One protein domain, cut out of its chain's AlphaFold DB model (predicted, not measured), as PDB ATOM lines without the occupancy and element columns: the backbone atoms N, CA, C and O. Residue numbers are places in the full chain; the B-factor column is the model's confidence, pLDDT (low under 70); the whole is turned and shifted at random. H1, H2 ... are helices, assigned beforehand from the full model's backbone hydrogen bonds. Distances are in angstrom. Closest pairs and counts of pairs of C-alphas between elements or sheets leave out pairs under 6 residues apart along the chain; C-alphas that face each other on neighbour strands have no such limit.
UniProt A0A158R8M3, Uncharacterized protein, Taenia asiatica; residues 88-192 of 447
ATOM      1  N   GLN A  88      67.666   7.411 -24.230       61.03
ATOM      2  CA  GLN A  88      66.665   6.730 -25.064       61.03
ATOM      3  C   GLN A  88      65.214   7.123 -24.731       61.03
ATOM      4  O   GLN A  88      64.340   6.990 -25.589       61.03
ATOM      5  N   LEU A  89      64.948   7.639 -23.523       60.81
ATOM      6  CA  LEU A  89      63.625   8.116 -23.115       60.81
ATOM      7  C   LEU A  89      63.214   9.393 -23.870       60.81
ATOM      8  O   LEU A  89      62.023   9.632 -24.043       60.81
ATOM      9  N   TRP A  90      64.178  10.180 -24.358       63.41
ATOM     10  CA  TRP A  90      63.922  11.346 -25.213       63.41
ATOM     11  C   TRP A  90      63.642  10.968 -26.668       63.41
ATOM     12  O   TRP A  90      62.832  11.619 -27.320       63.41
ATOM     13  N   ALA A  91      64.301   9.922 -27.173       60.59
ATOM     14  CA  ALA A  91      64.163   9.491 -28.561       60.59
ATOM     15  C   ALA A  91      62.857   8.714 -28.810       60.59
ATOM     16  O   ALA A  91      62.149   8.996 -29.771       60.59
ATOM     17  N   ASP A  92      62.538   7.744 -27.947       66.62
ATOM     18  CA  ASP A  92      61.458   6.774 -28.179       66.62
ATOM     19  C   ASP A  92      60.771   6.344 -26.856       66.62
ATOM     20  O   ASP A  92      60.747   5.156 -26.515       66.62
ATOM     21  N   PRO A  93      60.169   7.270 -26.076       63.91
ATOM     22  CA  PRO A  93      59.687   6.986 -24.716       63.91
ATOM     23  C   PRO A  93      58.716   5.798 -24.634       63.91
ATOM     24  O   PRO A  93      58.787   4.980 -23.714       63.91
ATOM     25  N   PHE A  94      57.833   5.654 -25.627       63.19
ATOM     26  CA  PHE A  94      56.863   4.559 -25.681       63.19
ATOM     27  C   PHE A  94      57.512   3.209 -26.014       63.19
ATOM     28  O   PHE A  94      57.239   2.218 -25.334       63.19
ATOM     29  N   LEU A  95      58.370   3.144 -27.041       62.28
ATOM     30  CA  LEU A  95      59.026   1.888 -27.427       62.28
ATOM     31  C   LEU A  95      60.030   1.447 -26.359       62.28
ATOM     32  O   LEU A  95      60.117   0.252 -26.073       62.28
ATOM     33  N   TRP A  96      60.730   2.398 -25.737       65.69
ATOM     34  CA  TRP A  96      61.602   2.157 -24.594       65.69
ATOM     35  C   TRP A  96      60.841   1.501 -23.436       65.69
ATOM     36  O   TRP A  96      61.237   0.431 -22.969       65.69
ATOM     37  N   PHE A  97      59.696   2.070 -23.036       63.22
ATOM     38  CA  PHE A  97      58.878   1.531 -21.948       63.22
ATOM     39  C   PHE A  97      58.417   0.092 -22.232       63.22
ATOM     40  O   PHE A  97      58.624  -0.800 -21.409       63.22
ATOM     41  N   TYR A  98      57.860  -0.177 -23.421       62.06
ATOM     42  CA  TYR A  98      57.416  -1.533 -23.775       62.06
ATOM     43  C   TYR A  98      58.562  -2.547 -23.859       62.06
ATOM     44  O   TYR A  98      58.371  -3.707 -23.475       62.06
ATOM     45  N   ARG A  99      59.750  -2.115 -24.307       63.31
ATOM     46  CA  ARG A  99      60.964  -2.940 -24.349       63.31
ATOM     47  C   ARG A  99      61.424  -3.311 -22.937       63.31
ATOM     48  O   ARG A  99      61.597  -4.494 -22.663       63.31
ATOM     49  N   LYS A 100      61.530  -2.342 -22.016       60.62
ATOM     50  CA  LYS A 100      61.933  -2.579 -20.612       60.62
ATOM     51  C   LYS A 100      60.914  -3.418 -19.827       60.62
ATOM     52  O   LYS A 100      61.306  -4.236 -19.004       60.62
ATOM     53  N   VAL A 101      59.614  -3.285 -20.115       57.78
ATOM     54  CA  VAL A 101      58.541  -4.116 -19.520       57.78
ATOM     55  C   VAL A 101      58.517  -5.553 -20.092       57.78
ATOM     56  O   VAL A 101      57.762  -6.407 -19.616       57.78
ATOM     57  N   GLY A 102      59.347  -5.866 -21.096       49.69
ATOM     58  CA  GLY A 102      59.430  -7.200 -21.698       49.69
ATOM     59  C   GLY A 102      58.151  -7.600 -22.439       49.69
ATOM     60  O   GLY A 102      57.755  -8.768 -22.430       49.69
ATOM     61  N   TYR A 103      57.450  -6.627 -23.031       56.81
ATOM     62  CA  TYR A 103      56.223  -6.875 -23.784       56.81
ATOM     63  C   TYR A 103      56.563  -7.097 -25.262       56.81
ATOM     64  O   TYR A 103      57.087  -6.205 -25.926       56.81
ATOM     65  N   THR A 104      56.228  -8.269 -25.808       54.59
ATOM     66  CA  THR A 104      56.349  -8.530 -27.251       54.59
ATOM     67  C   THR A 104      55.497  -7.522 -28.021       54.59
ATOM     68  O   THR A 104      54.282  -7.475 -27.815       54.59
ATOM     69  N   LEU A 105      56.131  -6.719 -28.883       52.34
ATOM     70  CA  LEU A 105      55.541  -5.573 -29.587       52.34
ATOM     71  C   LEU A 105      54.498  -5.995 -30.641       52.34
ATOM     72  O   LEU A 105      54.711  -5.896 -31.848       52.34
ATOM     73  N   ASP A 106      53.332  -6.429 -30.170       61.16
ATOM     74  CA  ASP A 106      52.120  -6.597 -30.968       61.16
ATOM     75  C   ASP A 106      51.728  -5.196 -31.483       61.16
ATOM     76  O   ASP A 106      51.125  -4.408 -30.745       61.16
ATOM     77  N   ARG A 107      52.112  -4.849 -32.727       67.69
ATOM     78  CA  ARG A 107      51.989  -3.482 -33.295       67.69
ATOM     79  C   ARG A 107      50.604  -2.860 -33.056       67.69
ATOM     80  O   ARG A 107      50.500  -1.675 -32.756       67.69
ATOM     81  N   ARG A 108      49.549  -3.685 -33.118       72.50
ATOM     82  CA  ARG A 108      48.149  -3.298 -32.870       72.50
ATOM     83  C   ARG A 108      47.875  -2.935 -31.402       72.50
ATOM     84  O   ARG A 108      47.237  -1.923 -31.148       72.50
ATOM     85  N   ARG A 109      48.376  -3.701 -30.422       71.00
ATOM     86  CA  ARG A 109      48.158  -3.408 -28.985       71.00
ATOM     87  C   ARG A 109      48.873  -2.140 -28.547       71.00
ATOM     88  O   ARG A 109      48.295  -1.344 -27.815       71.00
ATOM     89  N   VAL A 110      50.109  -1.962 -29.013       72.06
ATOM     90  CA  VAL A 110      50.894  -0.748 -28.757       72.06
ATOM     91  C   VAL A 110      50.153   0.462 -29.325       72.06
ATOM     92  O   VAL A 110      49.929   1.419 -28.592       72.06
ATOM     93  N   ALA A 111      49.654   0.375 -30.565       77.25
ATOM     94  CA  ALA A 111      48.826   1.426 -31.157       77.25
ATOM     95  C   ALA A 111      47.560   1.730 -30.330       77.25
ATOM     96  O   ALA A 111      47.273   2.900 -30.098       77.25
ATOM     97  N   ILE A 112      46.833   0.722 -29.822       80.69
ATOM     98  CA  ILE A 112      45.648   0.956 -28.967       80.69
ATOM     99  C   ILE A 112      46.025   1.749 -27.714       80.69
ATOM    100  O   ILE A 112      45.379   2.748 -27.413       80.69
ATOM    101  N   VAL A 113      47.074   1.347 -26.991       77.56
ATOM    102  CA  VAL A 113      47.445   2.035 -25.746       77.56
ATOM    103  C   VAL A 113      48.021   3.428 -26.018       77.56
ATOM    104  O   VAL A 113      47.682   4.361 -25.297       77.56
ATOM    105  N   SER A 114      48.818   3.612 -27.077       78.75
ATOM    106  CA  SER A 114      49.300   4.937 -27.499       78.75
ATOM    107  C   SER A 114      48.158   5.870 -27.919       78.75
ATOM    108  O   SER A 114      48.188   7.053 -27.583       78.75
ATOM    109  N   LEU A 115      47.128   5.352 -28.598       84.62
ATOM    110  CA  LEU A 115      45.932   6.119 -28.950       84.62
ATOM    111  C   LEU A 115      45.130   6.509 -27.701       84.62
ATOM    112  O   LEU A 115      44.798   7.679 -27.534       84.62
ATOM    113  N   ILE A 116      44.872   5.554 -26.799       83.00
ATOM    114  CA  ILE A 116      44.202   5.807 -25.515       83.00
ATOM    115  C   ILE A 116      44.963   6.879 -24.725       83.00
ATOM    116  O   ILE A 116      44.358   7.856 -24.292       83.00
ATOM    117  N   PHE A 117      46.287   6.749 -24.596       80.12
ATOM    118  CA  PHE A 117      47.130   7.744 -23.934       80.12
ATOM    119  C   PHE A 117      46.996   9.130 -24.578       80.12
ATOM    120  O   PHE A 117      46.776  10.105 -23.865       80.12
ATOM    121  N   SER A 118      47.058   9.226 -25.911       82.75
ATOM    122  CA  SER A 118      46.909  10.503 -26.623       82.75
ATOM    123  C   SER A 118      45.537  11.151 -26.405       82.75
ATOM    124  O   SER A 118      45.464  12.373 -26.293       82.75
ATOM    125  N   ILE A 119      44.462  10.360 -26.325       87.44
ATOM    126  CA  ILE A 119      43.104  10.855 -26.051       87.44
ATOM    127  C   ILE A 119      42.997  11.345 -24.601       87.44
ATOM    128  O   ILE A 119      42.529  12.457 -24.359       87.44
ATOM    129  N   PHE A 120      43.472  10.559 -23.629       82.31
ATOM    130  CA  PHE A 120      43.491  10.977 -22.223       82.31
ATOM    131  C   PHE A 120      44.361  12.218 -22.004       82.31
ATOM    132  O   PHE A 120      43.972  13.088 -21.226       82.31
ATOM    133  N   PHE A 121      45.493  12.341 -22.703       82.00
ATOM    134  CA  PHE A 121      46.328  13.541 -22.675       82.00
ATOM    135  C   PHE A 121      45.555  14.757 -23.202       82.00
ATOM    136  O   PHE A 121      45.423  15.742 -22.479       82.00
ATOM    137  N   ALA A 122      44.948  14.660 -24.391       85.56
ATOM    138  CA  ALA A 122      44.153  15.741 -24.975       85.56
ATOM    139  C   ALA A 122      43.038  16.227 -24.028       85.56
ATOM    140  O   ALA A 122      42.907  17.426 -23.782       85.56
ATOM    141  N   ILE A 123      42.276  15.299 -23.438       85.00
ATOM    142  CA  ILE A 123      41.197  15.623 -22.493       85.00
ATOM    143  C   ILE A 123      41.766  16.270 -21.221       85.00
ATOM    144  O   ILE A 123      41.356  17.363 -20.841       85.00
ATOM    145  N   THR A 124      42.714  15.614 -20.550       79.94
ATOM    146  CA  THR A 124      43.142  16.012 -19.194       79.94
ATOM    147  C   THR A 124      44.162  17.148 -19.154       79.94
ATOM    148  O   THR A 124      44.269  17.806 -18.122       79.94
ATOM    149  N   ARG A 125      44.913  17.387 -20.238       81.12
ATOM    150  CA  ARG A 125      46.010  18.372 -20.287       81.12
ATOM    151  C   ARG A 125      45.807  19.511 -21.268       81.12
ATOM    152  O   ARG A 125      46.421  20.547 -21.060       81.12
ATOM    153  N   ASN A 126      44.962  19.366 -22.290       88.12
ATOM    154  CA  ASN A 126      44.703  20.448 -23.247       88.12
ATOM    155  C   ASN A 126      43.265  20.978 -23.155       88.12
ATOM    156  O   ASN A 126      43.073  22.188 -23.157       88.12
ATOM    157  N   PHE A 127      42.257  20.115 -23.003       87.50
ATOM    158  CA  PHE A 127      40.862  20.556 -22.877       87.50
ATOM    159  C   PHE A 127      40.543  21.123 -21.483       87.50
ATOM    160  O   PHE A 127      39.916  22.175 -21.376       87.50
ATOM    161  N   MET A 128      41.036  20.492 -20.408       83.88
ATOM    162  CA  MET A 128      40.817  20.955 -19.020       83.88
ATOM    163  C   MET A 128      41.486  22.301 -18.671       83.88
ATOM    164  O   MET A 128      41.175  22.876 -17.628       83.88
ATOM    165  N   ILE A 129      42.325  22.848 -19.556       87.50
ATOM    166  CA  ILE A 129      42.834  24.227 -19.467       87.50
ATOM    167  C   ILE A 129      41.663  25.230 -19.479       87.50
ATOM    168  O   ILE A 129      41.639  26.170 -18.689       87.50
ATOM    169  N   ILE A 130      40.641  25.004 -20.313       88.31
ATOM    170  CA  ILE A 130      39.503  25.921 -20.492       88.31
ATOM    171  C   ILE A 130      38.691  26.126 -19.192       88.31
ATOM    172  O   ILE A 130      38.554  27.276 -18.761       88.31
ATOM    173  N   PRO A 131      38.161  25.078 -18.518       88.56
ATOM    174  CA  PRO A 131      37.441  25.259 -17.258       88.56
ATOM    175  C   PRO A 131      38.340  25.781 -16.129       88.56
ATOM    176  O   PRO A 131      37.852  26.533 -15.287       88.56
ATOM    177  N   TYR A 132      39.640  25.454 -16.126       85.38
ATOM    178  CA  TYR A 132      40.590  26.016 -15.163       85.38
ATOM    179  C   TYR A 132      40.693  27.544 -15.290       85.38
ATOM    180  O   TYR A 132      40.485  28.249 -14.302       85.38
ATOM    181  N   TRP A 133      40.931  28.075 -16.493       90.00
ATOM    182  CA  TRP A 133      41.018  29.526 -16.698       90.00
ATOM    183  C   TRP A 133      39.687  30.245 -16.487       90.00
ATOM    184  O   TRP A 133      39.682  31.346 -15.942       90.00
ATOM    185  N   SER A 134      38.559  29.614 -16.826       87.12
ATOM    186  CA  SER A 134      37.222  30.132 -16.500       87.12
ATOM    187  C   SER A 134      37.030  30.297 -14.983       87.12
ATOM    188  O   SER A 134      36.638  31.363 -14.504       87.12
ATOM    189  N   PHE A 135      37.406  29.278 -14.202       85.75
ATOM    190  CA  PHE A 135      37.359  29.331 -12.741       85.75
ATOM    191  C   PHE A 135      38.316  30.390 -12.172       85.75
ATOM    192  O   PHE A 135      37.905  31.202 -11.343       85.75
ATOM    193  N   MET A 136      39.558  30.446 -12.664       85.19
ATOM    194  CA  MET A 136      40.540  31.467 -12.282       85.19
ATOM    195  C   MET A 136      40.046  32.892 -12.551       85.19
ATOM    196  O   MET A 136      40.149  33.746 -11.670       85.19
ATOM    197  N   TYR A 137      39.453  33.135 -13.722       88.56
ATOM    198  CA  TYR A 137      38.853  34.420 -14.072       88.56
ATOM    199  C   TYR A 137      37.699  34.782 -13.125       88.56
ATOM    200  O   TYR A 137      37.637  35.909 -12.646       88.56
ATOM    201  N   SER A 138      36.840  33.818 -12.770       86.19
ATOM    202  CA  SER A 138      35.733  34.044 -11.824       86.19
ATOM    203  C   SER A 138      36.173  34.330 -10.377       86.19
ATOM    204  O   SER A 138      35.418  34.928  -9.612       86.19
ATOM    205  N   LEU A 139      37.380  33.902  -9.984       83.75
ATOM    206  CA  LEU A 139      37.944  34.145  -8.651       83.75
ATOM    207  C   LEU A 139      38.724  35.460  -8.551       83.75
ATOM    208  O   LEU A 139      38.784  36.051  -7.465       83.75
ATOM    209  N   TYR A 140      39.345  35.893  -9.646       83.69
ATOM    210  CA  TYR A 140      40.209  37.066  -9.676       83.69
ATOM    211  C   TYR A 140      39.410  38.351  -9.407       83.69
ATOM    212  O   TYR A 140      38.370  38.591 -10.013       83.69
ATOM    213  N   GLY A 141      39.867  39.167  -8.455       82.25
ATOM    214  CA  GLY A 141      39.159  40.381  -8.028       82.25
ATOM    215  C   GLY A 141      37.981  40.152  -7.071       82.25
ATOM    216  O   GLY A 141      37.367  41.119  -6.625       82.25
ATOM    217  N   THR A 142      37.665  38.908  -6.685       88.50
ATOM    218  CA  THR A 142      36.671  38.666  -5.622       88.50
ATOM    219  C   THR A 142      37.177  39.166  -4.256       88.50
ATOM    220  O   THR A 142      38.383  39.135  -4.000       88.50
ATOM    221  N   PRO A 143      36.297  39.531  -3.298       85.69
ATOM    222  CA  PRO A 143      36.727  39.991  -1.969       85.69
ATOM    223  C   PRO A 143      37.628  38.993  -1.218       85.69
ATOM    224  O   PRO A 143      38.491  39.385  -0.438       85.69
ATOM    225  N   LYS A 144      37.465  37.688  -1.483       83.12
ATOM    226  CA  LYS A 144      38.312  36.620  -0.925       83.12
ATOM    227  C   LYS A 144      39.726  36.624  -1.513       83.12
ATOM    228  O   LYS A 144      40.673  36.321  -0.795       83.12
ATOM    229  N   HIS A 145      39.854  36.936  -2.803       82.00
ATOM    230  CA  HIS A 145      41.132  37.055  -3.502       82.00
ATOM    231  C   HIS A 145      41.900  38.297  -3.030       82.00
ATOM    232  O   HIS A 145      43.067  38.179  -2.662       82.00
ATOM    233  N   ILE A 146      41.216  39.437  -2.895       83.38
ATOM    234  CA  ILE A 146      41.788  40.676  -2.343       83.38
ATOM    235  C   ILE A 146      42.310  40.442  -0.911       83.38
ATOM    236  O   ILE A 146      43.494  40.646  -0.648       83.38
ATOM    237  N   ALA A 147      41.488  39.870  -0.022       83.75
ATOM    238  CA  ALA A 147      41.890  39.540   1.351       83.75
ATOM    239  C   ALA A 147      43.001  38.466   1.452       83.75
ATOM    240  O   ALA A 147      43.659  38.335   2.489       83.75
ATOM    241  N   ALA A 148      43.220  37.662   0.404       80.31
ATOM    242  CA  ALA A 148      44.358  36.744   0.324       80.31
ATOM    243  C   ALA A 148      45.641  37.472  -0.112       80.31
ATOM    244  O   ALA A 148      46.700  37.238   0.470       80.31
ATOM    245  N   ARG A 149      45.535  38.393  -1.077       81.31
ATOM    246  CA  ARG A 149      46.637  39.232  -1.571       81.31
ATOM    247  C   ARG A 149      47.168  40.204  -0.513       81.31
ATOM    248  O   ARG A 149      48.369  40.444  -0.469       81.31
ATOM    249  N   GLU A 150      46.310  40.705   0.376       83.88
ATOM    250  CA  GLU A 150      46.719  41.499   1.548       83.88
ATOM    251  C   GLU A 150      47.618  40.713   2.517       83.88
ATOM    252  O   GLU A 150      48.526  41.275   3.124       83.88
ATOM    253  N   ARG A 151      47.391  39.399   2.657       83.19
ATOM    254  CA  ARG A 151      48.185  38.518   3.535       83.19
ATOM    255  C   ARG A 151      49.446  37.980   2.867       83.19
ATOM    256  O   ARG A 151      50.401  37.642   3.561       83.19
ATOM    257  N   LEU A 152      49.427  37.850   1.543       79.94
ATOM    258  CA  LEU A 152      50.528  37.350   0.726       79.94
ATOM    259  C   LEU A 152      50.723  38.294  -0.471       79.94
ATOM    260  O   LEU A 152      50.133  38.065  -1.536       79.94
ATOM    261  N   PRO A 153      51.538  39.358  -0.327       79.69
ATOM    262  CA  PRO A 153      51.846  40.235  -1.446       79.69
ATOM    263  C   PRO A 153      52.482  39.427  -2.581       79.69
ATOM    264  O   PRO A 153      53.266  38.506  -2.355       79.69
ATOM    265  N   ASN A 154      52.127  39.779  -3.815       82.19
ATOM    266  CA  ASN A 154      52.534  39.095  -5.046       82.19
ATOM    267  C   ASN A 154      52.035  37.646  -5.216       82.19
ATOM    268  O   ASN A 154      52.526  36.985  -6.124       82.19
ATOM    269  N   LEU A 155      51.041  37.166  -4.447       80.38
ATOM    270  CA  LEU A 155      50.408  35.840  -4.635       80.38
ATOM    271  C   LEU A 155      49.996  35.557  -6.095       80.38
ATOM    272  O   LEU A 155      50.098  34.424  -6.563       80.38
ATOM    273  N   ASP A 156      49.577  36.599  -6.814       83.31
ATOM    274  CA  ASP A 156      49.160  36.534  -8.215       83.31
ATOM    275  C   ASP A 156      50.291  36.071  -9.147       83.31
ATOM    276  O   ASP A 156      50.063  35.262 -10.042       83.31
ATOM    277  N   VAL A 157      51.526  36.533  -8.925       83.88
ATOM    278  CA  VAL A 157      52.655  36.292  -9.838       83.88
ATOM    279  C   VAL A 157      52.987  34.800  -9.984       83.88
ATOM    280  O   VAL A 157      52.912  34.312 -11.110       83.88
ATOM    281  N   PRO A 158      53.300  34.024  -8.923       81.25
ATOM    282  CA  PRO A 158      53.555  32.594  -9.070       81.25
ATOM    283  C   PRO A 158      52.294  31.829  -9.489       81.25
ATOM    284  O   PRO A 158      52.407  30.825 -10.184       81.25
ATOM    285  N   MET A 159      51.098  32.303  -9.121       77.94
ATOM    286  CA  MET A 159      49.837  31.667  -9.503       77.94
ATOM    287  C   MET A 159      49.593  31.734 -11.019       77.94
ATOM    288  O   MET A 159      49.252  30.719 -11.616       77.94
ATOM    289  N   PHE A 160      49.816  32.886 -11.659       87.19
ATOM    290  CA  PHE A 160      49.716  33.012 -13.117       87.19
ATOM    291  C   PHE A 160      50.936  32.422 -13.837       87.19
ATOM    292  O   PHE A 160      50.765  31.676 -14.799       87.19
ATOM    293  N   VAL A 161      52.162  32.710 -13.379       84.69
ATOM    294  CA  VAL A 161      53.394  32.271 -14.060       84.69
ATOM    295  C   VAL A 161      53.516  30.748 -14.075       84.69
ATOM    296  O   VAL A 161      53.751  30.182 -15.140       84.69
ATOM    297  N   CYS A 162      53.308  30.058 -12.948       77.69
ATOM    298  CA  CYS A 162      53.405  28.595 -12.917       77.69
ATOM    299  C   CYS A 162      52.339  27.926 -13.798       77.69
ATOM    300  O   CYS A 162      52.639  26.928 -14.452       77.69
ATOM    301  N   SER A 163      51.125  28.483 -13.858       83.25
ATOM    302  CA  SER A 163      50.046  27.957 -14.703       83.25
ATOM    303  C   SER A 163      50.305  28.191 -16.192       83.25
ATOM    304  O   SER A 163      50.195  27.253 -16.975       83.25
ATOM    305  N   LEU A 164      50.753  29.387 -16.589       88.44
ATOM    306  CA  LEU A 164      51.130  29.679 -17.979       88.44
ATOM    307  C   LEU A 164      52.326  28.835 -18.451       88.44
ATOM    308  O   LEU A 164      52.334  28.356 -19.583       88.44
ATOM    309  N   VAL A 165      53.320  28.609 -17.584       80.50
ATOM    310  CA  VAL A 165      54.451  27.708 -17.871       80.50
ATOM    311  C   VAL A 165      53.976  26.258 -18.018       80.50
ATOM    312  O   VAL A 165      54.423  25.559 -18.927       80.50
ATOM    313  N   LEU A 166      53.048  25.806 -17.168       80.19
ATOM    314  CA  LEU A 166      52.459  24.471 -17.269       80.19
ATOM    315  C   LEU A 166      51.655  24.301 -18.567       80.19
ATOM    316  O   LEU A 166      51.764  23.257 -19.208       80.19
ATOM    317  N   ASP A 167      50.907  25.318 -18.993       87.81
ATOM    318  CA  ASP A 167      50.149  25.295 -20.245       87.81
ATOM    319  C   ASP A 167      51.061  25.297 -21.473       87.81
ATOM    320  O   ASP A 167      50.866  24.486 -22.378       87.81
ATOM    321  N   ALA A 168      52.113  26.123 -21.484       84.81
ATOM    322  CA  ALA A 168      53.135  26.095 -22.529       84.81
ATOM    323  C   ALA A 168      53.794  24.707 -22.640       84.81
ATOM    324  O   ALA A 168      53.981  24.185 -23.743       84.81
ATOM    325  N   LEU A 169      54.074  24.063 -21.502       76.69
ATOM    326  CA  LEU A 169      54.604  22.703 -21.451       76.69
ATOM    327  C   LEU A 169      53.577  21.661 -21.939       76.69
ATOM    328  O   LEU A 169      53.934  20.776 -22.714       76.69
ATOM    329  N   ASN A 170      52.298  21.778 -21.565       82.31
ATOM    330  CA  ASN A 170      51.220  20.906 -22.058       82.31
ATOM    331  C   ASN A 170      51.000  21.051 -23.577       82.31
ATOM    332  O   ASN A 170      50.687  20.064 -24.246       82.31
ATOM    333  N   ILE A 171      51.176  22.253 -24.135       87.50
ATOM    334  CA  ILE A 171      51.129  22.513 -25.582       87.50
ATOM    335  C   ILE A 171      52.344  21.886 -26.277       87.50
ATOM    336  O   ILE A 171      52.172  21.162 -27.257       87.50
ATOM    337  N   TYR A 172      53.556  22.076 -25.746       81.69
ATOM    338  CA  TYR A 172      54.767  21.428 -26.266       81.69
ATOM    339  C   TYR A 172      54.631  19.896 -26.296       81.69
ATOM    340  O   TYR A 172      54.889  19.258 -27.318       81.69
ATOM    341  N   TRP A 173      54.139  19.292 -25.210       78.25
ATOM    342  CA  TRP A 173      53.878  17.853 -25.169       78.25
ATOM    343  C   TRP A 173      52.753  17.423 -26.117       78.25
ATOM    344  O   TRP A 173      52.864  16.353 -26.711       78.25
ATOM    345  N   ALA A 174      51.718  18.238 -26.347       81.88
ATOM    346  CA  ALA A 174      50.696  17.939 -27.354       81.88
ATOM    347  C   ALA A 174      51.288  17.849 -28.773       81.88
ATOM    348  O   ALA A 174      50.931  16.936 -29.518       81.88
ATOM    349  N   LEU A 175      52.254  18.712 -29.124       82.88
ATOM    350  CA  LEU A 175      52.972  18.643 -30.407       82.88
ATOM    351  C   LEU A 175      53.766  17.335 -30.579       82.88
ATOM    352  O   LEU A 175      53.927  16.872 -31.706       82.88
ATOM    353  N   MET A 176      54.223  16.713 -29.489       74.81
ATOM    354  CA  MET A 176      54.886  15.400 -29.518       74.81
ATOM    355  C   MET A 176      53.884  14.234 -29.508       74.81
ATOM    356  O   MET A 176      54.048  13.251 -30.232       74.81
ATOM    357  N   VAL A 177      52.827  14.330 -28.697       77.44
ATOM    358  CA  VAL A 177      51.877  13.236 -28.444       77.44
ATOM    359  C   VAL A 177      50.850  13.087 -29.569       77.44
ATOM    360  O   VAL A 177      50.567  11.960 -29.979       77.44
ATOM    361  N   TYR A 178      50.314  14.181 -30.118       87.44
ATOM    362  CA  TYR A 178      49.256  14.114 -31.134       87.44
ATOM    363  C   TYR A 178      49.702  13.448 -32.450       87.44
ATOM    364  O   TYR A 178      48.938  12.627 -32.963       87.44
ATOM    365  N   PRO A 179      50.920  13.670 -32.991       83.25
ATOM    366  CA  PRO A 179      51.399  12.921 -34.157       83.25
ATOM    367  C   PRO A 179      51.534  11.416 -33.892       83.25
ATOM    368  O   PRO A 179      51.284  10.608 -34.789       83.25
ATOM    369  N   ILE A 180      51.898  11.019 -32.667       77.38
ATOM    370  CA  ILE A 180      51.974   9.610 -32.251       77.38
ATOM    371  C   ILE A 180      50.561   9.018 -32.160       77.38
ATOM    372  O   ILE A 180      50.312   7.945 -32.713       77.38
ATOM    373  N   GLY A 181      49.619   9.740 -31.545       81.56
ATOM    374  CA  GLY A 181      48.202   9.376 -31.486       81.56
ATOM    375  C   GLY A 181      47.566   9.230 -32.870       81.56
ATOM    376  O   GLY A 181      46.905   8.229 -33.136       81.56
ATOM    377  N   TYR A 182      47.832  10.163 -33.788       86.00
ATOM    378  CA  TYR A 182      47.360  10.102 -35.173       86.00
ATOM    379  C   TYR A 182      47.934   8.895 -35.928       86.00
ATOM    380  O   TYR A 182      47.179   8.131 -36.532       86.00
ATOM    381  N   LYS A 183      49.251   8.655 -35.849       79.69
ATOM    382  CA  LYS A 183      49.887   7.465 -36.449       79.69
ATOM    383  C   LYS A 183      49.301   6.168 -35.879       79.69
ATOM    384  O   LYS A 183      49.064   5.221 -36.630       79.69
ATOM    385  N   ALA A 184      49.024   6.126 -34.576       81.19
ATOM    386  CA  ALA A 184      48.379   4.993 -33.922       81.19
ATOM    387  C   ALA A 184      46.928   4.784 -34.399       81.19
ATOM    388  O   ALA A 184      46.568   3.663 -34.763       81.19
ATOM    389  N   ALA A 185      46.126   5.850 -34.484       86.38
ATOM    390  CA  ALA A 185      44.771   5.812 -35.039       86.38
ATOM    391  C   ALA A 185      44.764   5.336 -36.499       86.38
ATOM    392  O   ALA A 185      43.976   4.464 -36.854       86.38
ATOM    393  N   TYR A 186      45.683   5.830 -37.328       85.62
ATOM    394  CA  TYR A 186      45.822   5.425 -38.728       85.62
ATOM    395  C   TYR A 186      46.201   3.942 -38.876       85.62
ATOM    396  O   TYR A 186      45.605   3.225 -39.684       85.62
ATOM    397  N   MET A 187      47.141   3.448 -38.059       78.31
ATOM    398  CA  MET A 187      47.488   2.020 -38.013       78.31
ATOM    399  C   MET A 187      46.311   1.140 -37.576       78.31
ATOM    400  O   MET A 187      46.188   0.018 -38.063       78.31
ATOM    401  N   LEU A 188      45.451   1.629 -36.678       82.75
ATOM    402  CA  LEU A 188      44.250   0.918 -36.234       82.75
ATOM    403  C   LEU A 188      43.124   0.970 -37.265       82.75
ATOM    404  O   LEU A 188      42.447  -0.032 -37.468       82.75
ATOM    405  N   TYR A 189      42.954   2.092 -37.958       85.06
ATOM    406  CA  TYR A 189      41.978   2.238 -39.037       85.06
ATOM    407  C   TYR A 189      42.299   1.318 -40.225       85.06
ATOM    408  O   TYR A 189      41.407   0.674 -40.769       85.06
ATOM    409  N   ARG A 190      43.584   1.190 -40.588       81.88
ATOM    410  CA  ARG A 190      44.057   0.246 -41.618       81.88
ATOM    411  C   ARG A 190      44.258  -1.192 -41.126       81.88
ATOM    412  O   ARG A 190      44.659  -2.045 -41.919       81.88
ATOM    413  N   ALA A 191      44.023  -1.494 -39.849       79.19
ATOM    414  CA  ALA A 191      44.123  -2.865 -39.368       79.19
ATOM    415  C   ALA A 191      42.944  -3.692 -39.898       79.19
ATOM    416  O   ALA A 191      41.789  -3.309 -39.742       79.19
ATOM    417  N   ASP A 192      43.218  -4.864 -40.471       78.12
ATOM    418  CA  ASP A 192      42.148  -5.826 -40.734       78.12
ATOM    419  C   ASP A 192      41.642  -6.407 -39.406       78.12
ATOM    420  O   ASP A 192      42.279  -7.274 -38.796       78.12
TER     421      ASP A 192
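Overview. This is residues 88 to 192 of the 447 residues of an uncharacterized protein of Taenia asiatica (UniProt A0A158R8M3). A long, narrow rod in which the longest helix, H6, folds back beside H3 and H4, which follow each other nearly in line; H5 sits in the turn at one end, and toward the other end the small helix H2 lies loosely near H3, with the still shorter H1 near H2 and apart from H3. The printed part has 105 residues, six named helices, H1 to H6, and no named strand: all helix. It is only just extended, close to loose (radius of gyration of the C-alphas 19.7 A), spanning 61 by 28 by 19 A.

Along the chain. H6, residues 156 to 189, spans 46.7 A, from C-alpha 156 at (49.160, 36.534, -8.215) to C-alpha 189 at (41.978, 2.238, -39.037). H3 is residues 107 to 127, 28.5 A; H4 129 to 139, 15.5 A; H5 143 to 149; H2 93 to 100; H1 88 to 91.

Arrangement. H6, with a kink of 33 degrees near residue 177, touches H3, opposite ways at a shallow tilt of 29 degrees; their closest C-alphas, Ala 111 and Ala 184, are 4.5 A apart. Every O i to N i+4 pair is within hydrogen-bond range in H2, H4 and H5, 16 of 17 in H3 and 27 of 30 in H6; H1 is too short for one.

Size, cuts and confidence. The farthest C-alphas, Glu 150 and Asp 192, are 63.6 A apart. The printed part has no cut and no long link; residues 88 to 107 have pLDDT under 70.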